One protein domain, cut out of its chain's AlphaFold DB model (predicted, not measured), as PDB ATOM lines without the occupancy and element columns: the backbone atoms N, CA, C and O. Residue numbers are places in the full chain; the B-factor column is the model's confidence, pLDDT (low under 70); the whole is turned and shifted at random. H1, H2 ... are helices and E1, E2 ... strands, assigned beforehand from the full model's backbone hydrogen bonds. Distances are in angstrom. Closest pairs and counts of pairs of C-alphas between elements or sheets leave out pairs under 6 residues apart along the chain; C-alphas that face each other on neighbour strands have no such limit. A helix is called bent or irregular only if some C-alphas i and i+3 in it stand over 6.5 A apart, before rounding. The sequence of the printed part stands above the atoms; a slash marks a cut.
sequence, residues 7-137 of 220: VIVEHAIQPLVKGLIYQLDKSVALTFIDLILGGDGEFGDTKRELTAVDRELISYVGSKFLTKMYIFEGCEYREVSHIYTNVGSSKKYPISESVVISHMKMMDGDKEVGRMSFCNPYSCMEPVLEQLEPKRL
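Overview. This is residues 7 to 137 of the 220 residues of the protein "Flagellar motor switch protein FliM" of Paeniclostridium sordellii (strain ATCC 9714 / DSM 2141 / JCM 3814 / LMG 15708 / NCIMB 10717 / 211) (UniProt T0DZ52). A strongly twisted sheet of five strands has two helices, H1 and H2, over one face; H2 runs along strands E3 and E1, while H1 sits by one end of E2 and beside E5. At the other end of E2 is the irregular helix H3, followed by the short H4, the element farthest from the mean of the C-alphas. The printed part has 131 residues with four named helices and five named strands, in the order E1 E2 H1 H2 E3 E4 E5 H3 H4; the sheet's order is E3 E1 E2 E5 E4, antiparallel throughout, and the class is mixed. The whole is compact, with a radius of gyration of the C-alphas of 15.9 A and spans of 45 by 31 by 25 A.

Along the chain. Across the sheet come E3, residues 77 to 84, E1, residues 7 to 14, E2, residues 17 to 25, E5, residues 111 to 121, 30.8 A long, and E4, residues 99 to 108, 28.7 A long. E1 begins at C-alpha 7, (60.823, 49.261, 177.740). H2, residues 52 to 67, is 22.5 A long, and H1, residues 26 to 37, is 16.5 A. H3 is residues 122 to 132; it is irregular, with C-alphas 127 and 130 7.6 A apart. H4, residues 134 to 137, ends at C-alpha 137, (40.637, 69.531, 188.557).

Arrangement. E3 and E4 are the edge strands. N 8 and O 84 of E1 and E3 are 2.8 A apart, within hydrogen-bond range. E1 and E2 form a hairpin, with N 9 and O 22 at 2.7 A. Between E2 and E5, N 23 and O 117 are at 2.8 A; in the hairpin of E4 and E5, N 104 and O 116 are at 2.8 A. E2, H1 H2 and E3 make a split strand-helix-strand unit, two strands running the same way with E1 between them, its crossover right-handed. H1 and H2 lie on the same face, giving two layers, helices on one face of a sheet. H2 is over E3 and E1, 9.0 A in height, along the strands at 19 degrees to E3 on the local plane; its closest C-alphas to E3 are those of Thr 67 and Arg 78, 5.3 A. H1 is on the sheet but over none of its strands; its C-alpha at Val 28 is 5.7 A from that of Gly 114 in E5, their closest pair. Residues 29 to 33 of H1 touch H2, about perpendicular at 87 degrees, closest at the C-alphas of Ile 33 and Asp 54, 6.5 A. H3 is on the sheet, over none of its strands; the closest C-alphas of H3 and E2 are those of Cys 124 and Val 17, 5.5 A. H4 is close to H3 but not clearly touching, at 7.1 A between the C-alphas of Gln 131 and Leu 137. Every O i to N i+4 pair is within hydrogen-bond range in H1 and H2; in H3 3 of 7 are, beside 4 of 8 O i to N i+3 pairs, and H4 is too short for an O i to N i+4 pair.

Size, cuts and confidence. The C-alphas of Gly 44 and Lys 135, the two farthest apart, are 47.1 A apart. The printed part has no cut. The links H1 to H2 and E3 to E4 are long, 14 residues each. Mean pLDDT of the printed part is 80.6; it is under 70 at residues 43 to 44, 46, 85 to 95 and 132 to 137.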
ATOM      1  N   VAL A   7      62.097  49.940 177.969       82.31
ATOM      2  CA  VAL A   7      60.823  49.261 177.740       82.31
ATOM      3  C   VAL A   7      59.768  50.319 177.471       82.31
ATOM      4  O   VAL A   7      59.620  51.270 178.236       82.31
ATOM      5  N   ILE A   8      59.035  50.153 176.380       85.94
ATOM      6  CA  ILE A   8      58.005  51.072 175.915       85.94
ATOM      7  C   ILE A   8      56.664  50.352 175.993       85.94
ATOM      8  O   ILE A   8      56.502  49.249 175.481       85.94
ATOM      9  N   VAL A   9      55.691  50.992 176.618       85.25
ATOM     10  CA  VAL A   9      54.327  50.509 176.794       85.25
ATOM     11  C   VAL A   9      53.397  51.526 176.148       85.25
ATOM     12  O   VAL A   9      53.325  52.678 176.572       85.25
ATOM     13  N   GLU A  10      52.679  51.105 175.116       86.38
ATOM     14  CA  GLU A  10      51.602  51.890 174.529       86.38
ATOM     15  C   GLU A  10      50.305  51.631 175.285       86.38
ATOM     16  O   GLU A  10      49.936  50.483 175.547       86.38
ATOM     17  N   HIS A  11      49.588  52.700 175.607       87.31
ATOM     18  CA  HIS A  11      48.323  52.616 176.317       87.31
ATOM     19  C   HIS A  11      47.289  53.603 175.772       87.31
ATOM     20  O   HIS A  11      47.598  54.576 175.076       87.31
ATOM     21  N   ALA A  12      46.030  53.337 176.096       87.81
ATOM     22  CA  ALA A  12      44.886  54.141 175.695       87.81
ATOM     23  C   ALA A  12      43.948  54.355 176.884       87.81
ATOM     24  O   ALA A  12      43.871  53.527 177.790       87.81
ATOM     25  N   ILE A  13      43.242  55.480 176.878       89.12
ATOM     26  CA  ILE A  13      42.156  55.802 177.799       89.12
ATOM     27  C   ILE A  13      40.888  55.862 176.950       89.12
ATOM     28  O   ILE A  13      40.655  56.833 176.227       89.12
ATOM     29  N   GLN A  14      40.108  54.787 176.980       84.69
ATOM     30  CA  GLN A  14      38.967  54.634 176.083       84.69
ATOM     31  C   GLN A  14      37.781  55.498 176.544       84.69
ATOM     32  O   GLN A  14      37.558  55.632 177.751       84.69
ATOM     33  N   PRO A  15      36.991  56.047 175.599       83.94
ATOM     34  CA  PRO A  15      37.164  55.969 174.139       83.94
ATOM     35  C   PRO A  15      38.019  57.102 173.537       83.94
ATOM     36  O   PRO A  15      38.328  57.071 172.344       83.94
ATOM     37  N   LEU A  16      38.365  58.113 174.337       84.31
ATOM     38  CA  LEU A  16      38.774  59.430 173.841       84.31
ATOM     39  C   LEU A  16      40.263  59.546 173.500       84.31
ATOM     40  O   LEU A  16      40.611  60.236 172.547       84.31
ATOM     41  N   VAL A  17      41.148  58.892 174.254       86.00
ATOM     42  CA  VAL A  17      42.600  59.107 174.156       86.00
ATOM     43  C   VAL A  17      43.292  57.809 173.774       86.00
ATOM     44  O   VAL A  17      43.155  56.795 174.454       86.00
ATOM     45  N   LYS A  18      44.078  57.819 172.698       84.50
ATOM     46  CA  LYS A  18      44.758  56.619 172.189       84.50
ATOM     47  C   LYS A  18      46.218  56.907 171.885       84.50
ATOM     48  O   LYS A  18      46.554  58.011 171.484       84.50
ATOM     49  N   GLY A  19      47.064  55.888 172.029       81.69
ATOM     50  CA  GLY A  19      48.473  55.951 171.628       81.69
ATOM     51  C   GLY A  19      49.371  56.769 172.559       81.69
ATOM     52  O   GLY A  19      50.405  57.278 172.140       81.69
ATOM     53  N   LEU A  20      49.012  56.849 173.838       87.44
ATOM     54  CA  LEU A  20      49.921  57.365 174.853       87.44
ATOM     55  C   LEU A  20      51.079  56.389 175.057       87.44
ATOM     56  O   LEU A  20      50.909  55.172 174.937       87.44
ATOM     57  N   ILE A  21      52.250  56.930 175.383       87.56
ATOM     58  CA  ILE A  21      53.466  56.144 175.550       87.56
ATOM     59  C   ILE A  21      53.968  56.284 176.985       87.56
ATOM     60  O   ILE A  21      54.232  57.380 177.478       87.56
ATOM     61  N   TYR A  22      54.155  55.144 177.635       87.88
ATOM     62  CA  TYR A  22      54.831  55.010 178.914       87.88
ATOM     63  C   TYR A  22      56.163  54.293 178.701       87.88
ATOM     64  O   TYR A  22      56.209  53.210 178.129       87.88
ATOM     65  N   GLN A  23      57.258  54.900 179.141       87.50
ATOM     66  CA  GLN A  23      58.605  54.377 178.972       87.50
ATOM     67  C   GLN A  23      59.263  54.140 180.331       87.50
ATOM     68  O   GLN A  23      59.204  54.983 181.227       87.50
ATOM     69  N   LEU A  24      59.958  53.015 180.443       88.31
ATOM     70  CA  LEU A  24      60.778  52.620 181.579       88.31
ATOM     71  C   LEU A  24      62.216  52.388 181.117       88.31
ATOM     72  O   LEU A  24      62.438  51.705 180.117       88.31
ATOM     73  N   ASP A  25      63.197  52.907 181.851       87.88
ATOM     74  CA  ASP A  25      64.583  52.466 181.678       87.88
ATOM     75  C   ASP A  25      64.694  50.975 182.050       87.88
ATOM     76  O   ASP A  25      64.041  50.497 182.985       87.88
ATOM     77  N   LYS A  26      65.521  50.215 181.326       86.31
ATOM     78  CA  LYS A  26      65.662  48.764 181.543       86.31
ATOM     79  C   LYS A  26      66.138  48.409 182.950       86.31
ATOM     80  O   LYS A  26      65.701  47.397 183.486       86.31
ATOM     81  N   SER A  27      66.964  49.250 183.574       87.75
ATOM     82  CA  SER A  27      67.382  49.076 184.972       87.75
ATOM     83  C   SER A  27      66.186  49.043 185.927       87.75
ATOM     84  O   SER A  27      66.085  48.140 186.753       87.75
ATOM     85  N   VAL A  28      65.224  49.956 185.756       89.19
ATOM     86  CA  VAL A  28      63.976  49.988 186.538       89.19
ATOM     87  C   VAL A  28      63.130  48.749 186.249       89.19
ATOM     88  O   VAL A  28      62.570  48.149 187.161       89.19
ATOM     89  N   ALA A  29      63.061  48.336 184.984       88.25
ATOM     90  CA  ALA A  29      62.300  47.159 184.584       88.25
ATOM     91  C   ALA A  29      62.855  45.862 185.211       88.25
ATOM     92  O   ALA A  29      62.083  45.067 185.744       88.25
ATOM     93  N   LEU A  30      64.181  45.687 185.213       87.38
ATOM     94  CA  LEU A  30      64.866  44.585 185.903       87.38
ATOM     95  C   LEU A  30      64.631  44.637 187.419       87.38
ATOM     96  O   LEU A  30      64.377  43.598 188.024       87.38
ATOM     97  N   THR A  31      64.596  45.846 187.988       89.00
ATOM     98  CA  THR A  31      64.250  46.075 189.402       89.00
ATOM     99  C   THR A  31      62.878  45.568 189.766       89.00
ATOM    100  O   THR A  31      62.727  44.823 190.730       89.00
ATOM    101  N   PHE A  32      61.874  45.897 188.966       89.19
ATOM    102  CA  PHE A  32      60.537  45.378 189.210       89.19
ATOM    103  C   PHE A  32      60.461  43.863 189.071       89.19
ATOM    104  O   PHE A  32      59.804  43.236 189.894       89.19
ATOM    105  N   ILE A  33      61.128  43.271 188.077       89.00
ATOM    106  CA  ILE A  33      61.106  41.816 187.886       89.00
ATOM    107  C   ILE A  33      61.623  41.100 189.129       89.00
ATOM    108  O   ILE A  33      60.955  40.202 189.633       89.00
ATOM    109  N   ASP A  34      62.777  41.502 189.640       88.31
ATOM    110  CA  ASP A  34      63.380  40.827 190.782       88.31
ATOM    111  C   ASP A  34      62.573  40.994 192.068       88.31
ATOM    112  O   ASP A  34      62.287  40.005 192.738       88.31
ATOM    113  N   LEU A  35      62.082  42.207 192.346       88.06
ATOM    114  CA  LEU A  35      61.203  42.453 193.493       88.06
ATOM    115  C   LEU A  35      59.925  41.600 193.435       88.06
ATOM    116  O   LEU A  35      59.437  41.133 194.463       88.06
ATOM    117  N   ILE A  36      59.381  41.355 192.240       89.19
ATOM    118  CA  ILE A  36      58.199  40.495 192.054       89.19
ATOM    119  C   ILE A  36      58.535  39.021 192.261       89.19
ATOM    120  O   ILE A  36      57.703  38.265 192.763       89.19
ATOM    121  N   LEU A  37      59.742  38.607 191.880       89.00
ATOM    122  CA  LEU A  37      60.242  37.251 192.089       89.00
ATOM    123  C   LEU A  37      60.730  37.010 193.531       89.00
ATOM    124  O   LEU A  37      61.071  35.877 193.866       89.00
ATOM    125  N   GLY A  38      60.700  38.037 194.390       87.19
ATOM    126  CA  GLY A  38      61.062  37.962 195.807       87.19
ATOM    127  C   GLY A  38      62.538  38.236 196.104       87.19
ATOM    128  O   GLY A  38      63.010  37.842 197.170       87.19
ATOM    129  N   GLY A  39      63.258  38.863 195.174       87.25
ATOM    130  CA  GLY A  39      64.625  39.338 195.371       87.25
ATOM    131  C   GLY A  39      64.705  40.667 196.129       87.25
ATOM    132  O   GLY A  39      63.711  41.169 196.662       87.25
ATOM    133  N   ASP A  40      65.915  41.213 196.214       84.50
ATOM    134  CA  ASP A  40      66.256  42.394 197.011       84.50
ATOM    135  C   ASP A  40      66.308  43.696 196.203       84.50
ATOM    136  O   ASP A  40      66.514  44.757 196.790       84.50
ATOM    137  N   GLY A  41      66.070  43.654 194.889       78.25
ATOM    138  CA  GLY A  41      66.113  44.865 194.077       78.25
ATOM    139  C   GLY A  41      67.511  45.201 193.541       78.25
ATOM    140  O   GLY A  41      67.670  46.247 192.906       78.25
ATOM    141  N   GLU A  42      68.525  44.352 193.753       77.12
ATOM    142  CA  GLU A  42      69.889  44.608 193.283       77.12
ATOM    143  C   GLU A  42      70.266  43.792 192.033       77.12
ATOM    144  O   GLU A  42      70.338  42.565 192.032       77.12
ATOM    145  N   PHE A  43      70.618  44.491 190.944       69.56
ATOM    146  CA  PHE A  43      71.113  43.870 189.700       69.56
ATOM    147  C   PHE A  43      72.523  44.333 189.406       69.56
ATOM    148  O   PHE A  43      72.764  45.517 189.168       69.56
ATOM    149  N   GLY A  44      73.453  43.382 189.350       62.56
ATOM    150  CA  GLY A  44      74.822  43.646 188.910       62.56
ATOM    151  C   GLY A  44      74.960  43.801 187.391       62.56
ATOM    152  O   GLY A  44      75.844  44.523 186.937       62.56
ATOM    153  N   ASP A  45      74.093  43.153 186.600       70.56
ATOM    154  CA  ASP A  45      74.184  43.148 185.133       70.56
ATOM    155  C   ASP A  45      72.974  43.809 184.462       70.56
ATOM    156  O   ASP A  45      71.957  43.181 184.162       70.56
ATOM    157  N   THR A  46      73.111  45.102 184.177       68.69
ATOM    158  CA  THR A  46      72.122  45.895 183.433       68.69
ATOM    159  C   THR A  46      72.089  45.581 181.935       68.69
ATOM    160  O   THR A  46      71.155  45.998 181.254       68.69
ATOM    161  N   LYS A  47      73.057  44.818 181.399       70.44
ATOM    162  CA  LYS A  47      73.110  44.470 179.968       70.44
ATOM    163  C   LYS A  47      72.288  43.234 179.613       70.44
ATOM    164  O   LYS A  47      72.043  43.012 178.428       70.44
ATOM    165  N   ARG A  48      71.826  42.455 180.597       77.38
ATOM    166  CA  ARG A  48      70.980  41.269 180.385       77.38
ATOM    167  C   ARG A  48      69.753  41.602 179.535       77.38
ATOM    168  O   ARG A  48      68.967  42.467 179.896       77.38
ATOM    169  N   GLU A  49      69.531  40.867 178.451       79.88
ATOM    170  CA  GLU A  49      68.307  40.991 177.654       79.88
ATOM    171  C   GLU A  49      67.070  40.476 178.405       79.88
ATOM    172  O   GLU A  49      67.118  39.457 179.098       79.88
ATOM    173  N   LEU A  50      65.941  41.172 178.236       80.06
ATOM    174  CA  LEU A  50      64.666  40.766 178.828       80.06
ATOM    175  C   LEU A  50      64.130  39.525 178.110       80.06
ATOM    176  O   LEU A  50      63.919  39.549 176.889       80.06
ATOM    177  N   THR A  51      63.864  38.463 178.871       85.50
ATOM    178  CA  THR A  51      63.250  37.223 178.376       85.50
ATOM    179  C   THR A  51      61.760  37.413 178.061       85.50
ATOM    180  O   THR A  51      61.178  38.465 178.326       85.50
ATOM    181  N   ALA A  52      61.113  36.399 177.480       83.38
ATOM    182  CA  ALA A  52      59.668  36.438 177.240       83.38
ATOM    183  C   ALA A  52      58.865  36.566 178.551       83.38
ATOM    184  O   ALA A  52      57.940  37.370 178.615       83.38
ATOM    185  N   VAL A  53      59.275  35.842 179.600       86.38
ATOM    186  CA  VAL A  53      58.640  35.891 180.931       86.38
ATOM    187  C   VAL A  53      58.807  37.272 181.561       86.38
ATOM    188  O   VAL A  53      57.842  37.849 182.054       86.38
ATOM    189  N   ASP A  54      60.009  37.847 181.471       85.69
ATOM    190  CA  ASP A  54      60.304  39.193 181.978       85.69
ATOM    191  C   ASP A  54      59.370  40.249 181.356       85.69
ATOM    192  O   ASP A  54      58.837  41.120 182.045       85.69
ATOM    193  N   ARG A  55      59.121  40.149 180.043       82.25
ATOM    194  CA  ARG A  55      58.224  41.061 179.316       82.25
ATOM    195  C   ARG A  55      56.770  40.909 179.752       82.25
ATOM    196  O   ARG A  55      56.083  41.923 179.873       82.25
ATOM    197  N   GLU A  56      56.303  39.686 180.006       83.75
ATOM    198  CA  GLU A  56      54.954  39.462 180.541       83.75
ATOM    199  C   GLU A  56      54.796  40.021 181.957       83.75
ATOM    200  O   GLU A  56      53.792  40.672 182.249       83.75
ATOM    201  N   LEU A  57      55.802  39.855 182.822       87.12
ATOM    202  CA  LEU A  57      55.778  40.424 184.172       87.12
ATOM    203  C   LEU A  57      55.727  41.955 184.135       87.12
ATOM    204  O   LEU A  57      54.869  42.562 184.778       87.12
ATOM    205  N   ILE A  58      56.583  42.591 183.328       85.75
ATOM    206  CA  ILE A  58      56.567  44.052 183.164       85.75
ATOM    207  C   ILE A  58      55.232  44.516 182.570       85.75
ATOM    208  O   ILE A  58      54.702  45.542 182.996       85.75
ATOM    209  N   SER A  59      54.656  43.760 181.631       80.50
ATOM    210  CA  SER A  59      53.329  44.041 181.074       80.50
ATOM    211  C   SER A  59      52.255  44.069 182.144       80.50
ATOM    212  O   SER A  59      51.491  45.030 182.251       80.50
ATOM    213  N   TYR A  60      52.234  43.031 182.975       84.69
ATOM    214  CA  TYR A  60      51.277  42.899 184.054       84.69
ATOM    215  C   TYR A  60      51.386  44.067 185.039       84.69
ATOM    216  O   TYR A  60      50.384  44.706 185.366       84.69
ATOM    217  N   VAL A  61      52.606  44.404 185.463       86.38
ATOM    218  CA  VAL A  61      52.866  45.497 186.413       86.38
ATOM    219  C   VAL A  61      52.522  46.847 185.807       86.38
ATOM    220  O   VAL A  61      51.818  47.638 186.432       86.38
ATOM    221  N   GLY A  62      52.980  47.099 184.579       84.06
ATOM    222  CA  GLY A  62      52.698  48.325 183.842       84.06
ATOM    223  C   GLY A  62      51.198  48.524 183.654       84.06
ATOM    224  O   GLY A  62      50.692  49.611 183.910       84.06
ATOM    225  N   SER A  63      50.467  47.460 183.314       82.62
ATOM    226  CA  SER A  63      49.006  47.471 183.229       82.62
ATOM    227  C   SER A  63      48.364  47.821 184.570       82.62
ATOM    228  O   SER A  63      47.598  48.780 184.651       82.62
ATOM    229  N   LYS A  64      48.747  47.144 185.662       85.44
ATOM    230  CA  LYS A  64      48.224  47.446 187.007       85.44
ATOM    231  C   LYS A  64      48.521  48.873 187.458       85.44
ATOM    232  O   LYS A  64      47.671  49.491 188.095       85.44
ATOM    233  N   PHE A  65      49.706  49.387 187.147       86.44
ATOM    234  CA  PHE A  65      50.091  50.760 187.444       86.44
ATOM    235  C   PHE A  65      49.256  51.759 186.635       86.44
ATOM    236  O   PHE A  65      48.668  52.675 187.206       86.44
ATOM    237  N   LEU A  66      49.128  51.543 185.324       85.38
ATOM    238  CA  LEU A  66      48.370  52.415 184.431       85.38
ATOM    239  C   LEU A  66      46.877  52.427 184.776       85.38
ATOM    240  O   LEU A  66      46.299  53.508 184.853       85.38
ATOM    241  N   THR A  67      46.253  51.278 185.046       82.38
ATOM    242  CA  THR A  67      44.827  51.211 185.418       82.38
ATOM    243  C   THR A  67      44.522  51.945 186.729       82.38
ATOM    244  O   THR A  67      43.393  52.375 186.933       82.38
ATOM    245  N   LYS A  68      45.514  52.130 187.610       85.12
ATOM    246  CA  LYS A  68      45.371  52.921 188.845       85.12
ATOM    247  C   LYS A  68      45.566  54.427 188.643       85.12
ATOM    248  O   LYS A  68      45.302  55.193 189.567       85.12
ATOM    249  N   MET A  69      46.056  54.869 187.485       83.88
ATOM    250  CA  MET A  69      46.175  56.297 187.197       83.88
ATOM    251  C   MET A  69      44.801  56.927 186.965       83.88
ATOM    252  O   MET A  69      43.865  56.269 186.521       83.88
ATOM    253  N   TYR A  70      44.716  58.234 187.208       80.00
ATOM    254  CA  TYR A  70      43.501  59.011 186.988       80.00
ATOM    255  C   TYR A  70      42.941  58.827 185.567       80.00
ATOM    256  O   TYR A  70      43.678  58.865 184.568       80.00
ATOM    257  N   ILE A  71      41.625  58.642 185.499       80.75
ATOM    258  CA  ILE A  71      40.843  58.543 184.268       80.75
ATOM    259  C   ILE A  71      40.026  59.830 184.140       80.75
ATOM    260  O   ILE A  71      39.442  60.305 185.108       80.75
ATOM    261  N   PHE A  72      40.035  60.412 182.943       79.00
ATOM    262  CA  PHE A  72      39.297  61.631 182.624       79.00
ATOM    263  C   PHE A  72      37.780  61.403 182.679       79.00
ATOM    264  O   PHE A  72      37.307  60.295 182.427       79.00
ATOM    265  N   GLU A  73      37.006  62.446 182.976       73.69
ATOM    266  CA  GLU A  73      35.545  62.357 182.965       73.69
ATOM    267  C   GLU A  73      35.056  62.018 181.548       73.69
ATOM    268  O   GLU A  73      35.487  62.623 180.564       73.69
ATOM    269  N   GLY A  74      34.157  61.037 181.438       72.06
ATOM    270  CA  GLY A  74      33.686  60.525 180.144       72.06
ATOM    271  C   GLY A  74      34.582  59.453 179.515       72.06
ATOM    272  O   GLY A  74      34.249  58.943 178.446       72.06
ATOM    273  N   CYS A  75      35.679  59.073 180.173       79.75
ATOM    274  CA  CYS A  75      36.418  57.854 179.868       79.75
ATOM    275  C   CYS A  75      36.061  56.746 180.866       79.75
ATOM    276  O   CYS A  75      35.824  57.012 182.042       79.75
ATOM    277  N   GLU A  76      36.061  55.497 180.405       79.69
ATOM    278  CA  GLU A  76      35.620  54.357 181.222       79.69
ATOM    279  C   GLU A  76      36.792  53.600 181.844       79.69
ATOM    280  O   GLU A  76      36.806  53.315 183.039       79.69
ATOM    281  N   TYR A  77      37.795  53.268 181.032       81.06
ATOM    282  CA  TYR A  77      38.927  52.460 181.465       81.06
ATOM    283  C   TYR A  77      40.205  52.837 180.719       81.06
ATOM    284  O   TYR A  77      40.191  53.368 179.604       81.06
ATOM    285  N   ARG A  78      41.337  52.542 181.363       85.25
ATOM    286  CA  ARG A  78      42.661  52.612 180.751       85.25
ATOM    287  C   ARG A  78      43.161  51.204 180.473       85.25
ATOM    288  O   ARG A  78      43.177  50.365 181.374       85.25
ATOM    289  N   GLU A  79      43.608  50.977 179.248       82.56
ATOM    290  CA  GLU A  79      44.132  49.693 178.790       82.56
ATOM    291  C   GLU A  79      45.547  49.834 178.233       82.56
ATOM    292  O   GLU A  79      45.929  50.877 177.696       82.56
ATOM    293  N   VAL A  80      46.319  48.755 178.346       81.44
ATOM    294  CA  VAL A  80      47.612  48.609 177.678       81.44
ATOM    295  C   VAL A  80      47.369  47.974 176.318       81.44
ATOM    296  O   VAL A  80      46.795  46.892 176.241       81.44
ATOM    297  N   SER A  81      47.804  48.645 175.254       74.00
ATOM    298  CA  SER A  81      47.607  48.182 173.880       74.00
ATOM    299  C   SER A  81      48.757  47.287 173.422       74.00
ATOM    300  O   SER A  81      48.530  46.165 172.980       74.00
ATOM    301  N   HIS A  82      49.999  47.763 173.544       71.81
ATOM    302  CA  HIS A  82      51.184  47.054 173.054       71.81
ATOM    303  C   HIS A  82      52.409  47.340 173.918       71.81
ATOM    304  O   HIS A  82      52.496  48.377 174.569       71.81
ATOM    305  N   ILE A  83      53.379  46.424 173.898       72.56
ATOM    306  CA  ILE A  83      54.662  46.590 174.583       72.56
ATOM    307  C   ILE A  83      55.784  46.320 173.599       72.56
ATOM    308  O   ILE A  83      55.813  45.287 172.932       72.56
ATOM    309  N   TYR A  84      56.723  47.253 173.548       71.62
ATOM    310  CA  TYR A  84      57.900  47.207 172.705       71.62
ATOM    311  C   TYR A  84      59.141  47.271 173.590       71.62
ATOM    312  O   TYR A  84      59.243  48.095 174.490       71.62
ATOM    313  N   THR A  85      60.118  46.414 173.317       65.00
ATOM    314  CA  THR A  85      61.424  46.438 173.996       65.00
ATOM    315  C   THR A  85      62.486  47.190 173.195       65.00
ATOM    316  O   THR A  85      63.641  47.227 173.595       65.00
ATOM    317  N   ASN A  86      62.123  47.751 172.036       61.97
ATOM    318  CA  ASN A  86      63.030  48.509 171.183       61.97
ATOM    319  C   ASN A  86      62.351  49.792 170.687       61.97
ATOM    320  O   ASN A  86      61.254  49.770 170.127       61.97
ATOM    321  N   VAL A  87      63.064  50.904 170.854       56.22
ATOM    322  CA  VAL A  87      62.696  52.264 170.444       56.22
ATOM    323  C   VAL A  87      62.350  52.359 168.957       56.22
ATOM    324  O   VAL A  87      61.456  53.109 168.570       56.22
ATOM    325  N   GLY A  88      63.018  51.574 168.106       53.25
ATOM    326  CA  GLY A  88      62.797  51.588 166.658       53.25
ATOM    327  C   GLY A  88      61.428  51.062 166.213       53.25
ATOM    328  O   GLY A  88      61.042  51.298 165.067       53.25
ATOM    329  N   SER A  89      60.703  50.372 167.099       52.31
ATOM    330  CA  SER A  89      59.447  49.682 166.787       52.31
ATOM    331  C   SER A  89      58.191  50.525 167.031       52.31
ATOM    332  O   SER A  89      57.152  50.208 166.462       52.31
ATOM    333  N   SER A  90      58.280  51.618 167.800       58.19
ATOM    334  CA  SER A  90      57.169  52.557 168.034       58.19
ATOM    335  C   SER A  90      57.411  53.870 167.274       58.19
ATOM    336  O   SER A  90      57.561  54.949 167.843       58.19
ATOM    337  N   LYS A  91      57.495  53.805 165.938       57.91
ATOM    338  CA  LYS A  91      57.481  55.009 165.080       57.91
ATOM    339  C   LYS A  91      56.043  55.390 164.740       57.91
ATOM    340  O   LYS A  91      55.648  55.377 163.578       57.91
ATOM    341  N   LYS A  92      55.245  55.656 165.770       62.78
ATOM    342  CA  LYS A  92      53.817  55.949 165.604       62.78
ATOM    343  C   LYS A  92      53.556  57.400 165.200       62.78
ATOM    344  O   LYS A  92      52.605  57.666 164.475       62.78
ATOM    345  N   TYR A  93      54.432  58.308 165.624       63.41
ATOM    346  CA  TYR A  93      54.250  59.746 165.465       63.41
ATOM    347  C   TYR A  93      55.368  60.377 164.623       63.41
ATOM    348  O   TYR A  93      56.534  59.978 164.746       63.41
ATOM    349  N   PRO A  94      55.041  61.351 163.754       63.47
ATOM    350  CA  PRO A  94      56.039  62.105 163.009       63.47
ATOM    351  C   PRO A  94      56.884  62.979 163.950       63.47
ATOM    352  O   PRO A  94      56.401  63.501 164.948       63.47
ATOM    353  N   ILE A  95      58.157  63.194 163.595       63.06
ATOM    354  CA  ILE A  95      59.130  63.973 164.395       63.06
ATOM    355  C   ILE A  95      58.669  65.430 164.622       63.06
ATOM    356  O   ILE A  95      59.116  66.083 165.559       63.06
ATOM    357  N   SER A  96      57.775  65.940 163.775       72.38
ATOM    358  CA  SER A  96      57.240  67.304 163.828       72.38
ATOM    359  C   SER A  96      56.113  67.516 164.846       72.38
ATOM    360  O   SER A  96      55.592  68.625 164.930       72.38
ATOM    361  N   GLU A  97      55.675  66.484 165.567       78.62
ATOM    362  CA  GLU A  97      54.580  66.608 166.527       78.62
ATOM    363  C   GLU A  97      55.042  67.173 167.880       78.62
ATOM    364  O   GLU A  97      56.073  66.778 168.424       78.62
ATOM    365  N   SER A  98      54.249  68.082 168.454       83.62
ATOM    366  CA  SER A  98      54.458  68.577 169.818       83.62
ATOM    367  C   SER A  98      54.122  67.489 170.839       83.62
ATOM    368  O   SER A  98      52.989  67.008 170.897       83.62
ATOM    369  N   VAL A  99      55.092  67.132 171.682       85.69
ATOM    370  CA  VAL A  99      54.947  66.085 172.704       85.69
ATOM    371  C   VAL A  99      55.284  66.644 174.080       85.69
ATOM    372  O   VAL A  99      56.333  67.260 174.274       85.69
ATOM    373  N   VAL A 100      54.412  66.387 175.055       86.38
ATOM    374  CA  VAL A 100      54.685  66.654 176.469       86.38
ATOM    375  C   VAL A 100      55.330  65.417 177.077       86.38
ATOM    376  O   VAL A 100      54.727  64.343 177.106       86.38
ATOM    377  N   ILE A 101      56.551  65.573 177.588       88.56
ATOM    378  CA  ILE A 101      57.287  64.492 178.242       88.56
ATOM    379  C   ILE A 101      57.386  64.783 179.737       88.56
ATOM    380  O   ILE A 101      57.925  65.808 180.148       88.56
ATOM    381  N   SER A 102      56.868  63.868 180.550       89.69
ATOM    382  CA  SER A 102      56.989  63.912 182.009       89.69
ATOM    383  C   SER A 102      58.018  62.887 182.458       89.69
ATOM    384  O   SER A 102      57.792  61.692 182.287       89.69
ATOM    385  N   HIS A 103      59.130  63.343 183.031       90.12
ATOM    386  CA  HIS A 103      60.178  62.476 183.567       90.12
ATOM    387  C   HIS A 103      60.033  62.327 185.079       90.12
ATOM    388  O   HIS A 103      59.926  63.323 185.792       90.12
ATOM    389  N   MET A 104      60.108  61.095 185.574       90.94
ATOM    390  CA  MET A 104      60.252  60.810 186.998       90.94
ATOM    391  C   MET A 104      61.511  59.982 187.218       90.94
ATOM    392  O   MET A 104      61.802  59.040 186.477       90.94
ATOM    393  N   LYS A 105      62.263  60.362 188.247       91.25
ATOM    394  CA  LYS A 105      63.407  59.597 188.728       91.25
ATOM    395  C   LYS A 105      62.919  58.503 189.666       91.25
ATOM    396  O   LYS A 105      62.107  58.780 190.545       91.25
ATOM    397  N   MET A 106      63.430  57.295 189.478       89.12
ATOM    398  CA  MET A 106      63.151  56.147 190.331       89.12
ATOM    399  C   MET A 106      64.316  55.951 191.285       89.12
ATOM    400  O   MET A 106      65.464  55.811 190.856       89.12
ATOM    401  N   MET A 107      63.991  55.961 192.570       88.69
ATOM    402  CA  MET A 107      64.934  55.841 193.670       88.69
ATOM    403  C   MET A 107      64.628  54.563 194.446       88.69
ATOM    404  O   MET A 107      63.458  54.270 194.695       88.69
ATOM    405  N   ASP A 108      65.675  53.849 194.836       84.31
ATOM    406  CA  ASP A 108      65.632  52.786 195.836       84.31
ATOM    407  C   ASP A 108      66.514  53.211 197.016       84.31
ATOM    408  O   ASP A 108      67.734  53.350 196.885       84.31
ATOM    409  N   GLY A 109      65.875  53.575 198.130       85.69
ATOM    410  CA  GLY A 109      66.519  54.362 199.183       85.69
ATOM    411  C   GLY A 109      67.141  55.647 198.616       85.69
ATOM    412  O   GLY A 109      66.451  56.466 198.008       85.69
ATOM    413  N   ASP A 110      68.458  55.792 198.779       86.12
ATOM    414  CA  ASP A 110      69.239  56.937 198.284       86.12
ATOM    415  C   ASP A 110      69.863  56.710 196.889       86.12
ATOM    416  O   ASP A 110      70.531  57.597 196.346       86.12
ATOM    417  N   LYS A 111      69.664  55.535 196.279       85.06
ATOM    418  CA  LYS A 111      70.273  55.159 194.996       85.06
ATOM    419  C   LYS A 111      69.308  55.419 193.839       85.06
ATOM    420  O   LYS A 111      68.183  54.925 193.828       85.06
ATOM    421  N   GLU A 112      69.757  56.165 192.827       88.69
ATOM    422  CA  GLU A 112      68.999  56.334 191.578       88.69
ATOM    423  C   GLU A 112      69.081  55.036 190.757       88.69
ATOM    424  O   GLU A 112      70.152  54.644 190.294       88.69
ATOM    425  N   VAL A 113      67.940  54.372 190.582       87.62
ATOM    426  CA  VAL A 113      67.810  53.120 189.817       87.62
ATOM    427  C   VAL A 113      67.677  53.413 188.323       87.62
ATOM    428  O   VAL A 113      68.199  52.685 187.477       87.62
ATOM    429  N   GLY A 114      66.978  54.492 187.974       88.62
ATOM    430  CA  GLY A 114      66.769  54.916 186.593       88.62
ATOM    431  C   GLY A 114      65.589  55.867 186.468       88.62
ATOM    432  O   GLY A 114      65.169  56.490 187.444       88.62
ATOM    433  N   ARG A 115      65.039  56.003 185.259       90.12
ATOM    434  CA  ARG A 115      63.915  56.906 184.992       90.12
ATOM    435  C   ARG A 115      62.713  56.179 184.415       90.12
ATOM    436  O   ARG A 115      62.825  55.202 183.677       90.12
ATOM    437  N   MET A 116      61.548  56.728 184.720       90.56
ATOM    438  CA  MET A 116      60.308  56.452 184.009       90.56
ATOM    439  C   MET A 116      59.823  57.737 183.341       90.56
ATOM    440  O   MET A 116      60.009  58.835 183.871       90.56
ATOM    441  N   SER A 117      59.241  57.620 182.155       89.50
ATOM    442  CA  SER A 117      58.803  58.771 181.371       89.50
ATOM    443  C   SER A 117      57.429  58.529 180.765       89.50
ATOM    444  O   SER A 117      57.179  57.463 180.212       89.50
ATOM    445  N   PHE A 118      56.551  59.524 180.825       89.19
ATOM    446  CA  PHE A 118      55.318  59.540 180.040       89.19
ATOM    447  C   PHE A 118      55.488  60.492 178.870       89.19
ATOM    448  O   PHE A 118      55.774  61.670 179.076       89.19
ATOM    449  N   CYS A 119      55.295  59.983 177.663       86.81
ATOM    450  CA  CYS A 119      55.329  60.745 176.429       86.81
ATOM    451  C   CYS A 119      53.890  60.875 175.926       86.81
ATOM    452  O   CYS A 119      53.290  59.899 175.475       86.81
ATOM    453  N   ASN A 120      53.339  62.083 176.035       88.31
ATOM    454  CA  ASN A 120      51.959  62.385 175.678       88.31
ATOM    455  C   ASN A 120      51.944  63.351 174.482       88.31
ATOM    456  O   ASN A 120      52.212  64.546 174.658       88.31
ATOM    457  N   PRO A 121      51.687  62.855 173.260       87.62
ATOM    458  CA  PRO A 121      51.555  63.706 172.084       87.62
ATOM    459  C   PRO A 121      50.321  64.604 172.192       87.62
ATOM    460  O   PRO A 121      49.281  64.182 172.708       87.62
ATOM    461  N   TYR A 122      50.421  65.835 171.689       85.12
ATOM    462  CA  TYR A 122      49.327  66.803 171.765       85.12
ATOM    463  C   TYR A 122      48.054  66.292 171.076       85.12
ATOM    464  O   TYR A 122      46.971  66.406 171.648       85.12
ATOM    465  N   SER A 123      48.181  65.653 169.905       84.62
ATOM    466  CA  SER A 123      47.035  65.118 169.147       84.62
ATOM    467  C   SER A 123      46.209  64.104 169.943       84.62
ATOM    468  O   SER A 123      44.994  64.022 169.799       84.62
ATOM    469  N   CYS A 124      46.861  63.339 170.820       86.00
ATOM    470  CA  CYS A 124      46.206  62.317 171.627       86.00
ATOM    471  C   CYS A 124      45.452  62.933 172.806       86.00
ATOM    472  O   CYS A 124      44.454  62.379 173.262       86.00
ATOM    473  N   MET A 125      45.942  64.062 173.322       85.44
ATOM    474  CA  MET A 125      45.367  64.737 174.481       85.44
ATOM    475  C   MET A 125      44.289  65.756 174.119       85.44
ATOM    476  O   MET A 125      43.512  66.106 175.003       85.44
ATOM    477  N   GLU A 126      44.208  66.201 172.860       84.25
ATOM    478  CA  GLU A 126      43.238  67.197 172.375       84.25
ATOM    479  C   GLU A 126      41.805  67.002 172.920       84.25
ATOM    480  O   GLU A 126      41.257  67.968 173.454       84.25
ATOM    481  N   PRO A 127      41.223  65.781 172.946       84.12
ATOM    482  CA  PRO A 127      39.861  65.569 173.453       84.12
ATOM    483  C   PRO A 127      39.681  65.801 174.962       84.12
ATOM    484  O   PRO A 127      38.554  65.930 175.436       84.12
ATOM    485  N   VAL A 128      40.768  65.799 175.739       83.00
ATOM    486  CA  VAL A 128      40.746  65.882 177.212       83.00
ATOM    487  C   VAL A 128      41.458  67.124 177.759       83.00
ATOM    488  O   VAL A 128      41.486  67.318 178.976       83.00
ATOM    489  N   LEU A 129      42.000  67.992 176.896       81.19
ATOM    490  CA  LEU A 129      42.733  69.198 177.307       81.19
ATOM    491  C   LEU A 129      41.885  70.146 178.163       81.19
ATOM    492  O   LEU A 129      42.374  70.648 179.171       81.19
ATOM    493  N   GLU A 130      40.607  70.334 177.828       75.69
ATOM    494  CA  GLU A 130      39.699  71.194 178.606       75.69
ATOM    495  C   GLU A 130      39.471  70.680 180.039       75.69
ATOM    496  O   GLU A 130      39.185  71.448 180.957       75.69
ATOM    497  N   GLN A 131      39.611  69.371 180.265       71.19
ATOM    498  CA  GLN A 131      39.461  68.784 181.599       71.19
ATOM    499  C   GLN A 131      40.705  68.967 182.467       71.19
ATOM    500  O   GLN A 131      40.620  68.909 183.692       71.19
ATOM    501  N   LEU A 132      41.856  69.197 181.836       69.44
ATOM    502  CA  LEU A 132      43.126  69.450 182.507       69.44
ATOM    503  C   LEU A 132      43.253  70.898 182.986       69.44
ATOM    504  O   LEU A 132      44.252  71.242 183.622       69.44
ATOM    505  N   GLU A 133      42.246  71.743 182.734       67.69
ATOM    506  CA  GLU A 133      42.202  73.078 183.309       67.69
ATOM    507  C   GLU A 133      42.233  73.000 184.849       67.69
ATOM    508  O   GLU A 133      41.344  72.394 185.464       67.69
ATOM    509  N   PRO A 134      43.202  73.662 185.515       58.47
ATOM    510  CA  PRO A 134      43.367  73.591 186.967       58.47
ATOM    511  C   PRO A 134      42.075  73.907 187.731       58.47
ATOM    512  O   PRO A 134      41.738  73.239 188.705       58.47
ATOM    513  N   LYS A 135      41.288  74.877 187.245       56.72
ATOM    514  CA  LYS A 135      40.008  75.281 187.851       56.72
ATOM    515  C   LYS A 135      38.984  74.144 187.930       56.72
ATOM    516  O   LYS A 135      38.132  74.173 188.816       56.72
ATOM    517  N   ARG A 136      39.046  73.168 187.021       55.34
ATOM    518  CA  ARG A 136      38.135  72.021 186.976       55.34
ATOM    519  C   ARG A 136      38.669  70.848 187.805       55.34
ATOM    520  O   ARG A 136      37.911  70.286 188.591       55.34
ATOM    521  N   LEU A 137      39.977  70.573 187.748       53.09
ATOM    522  CA  LEU A 137      40.637  69.531 188.557       53.09
ATOM    523  C   LEU A 137      40.548  69.783 190.074       53.09
ATOM    524  O   LEU A 137      40.441  68.842 190.857       53.09
TER     525      LEU A 137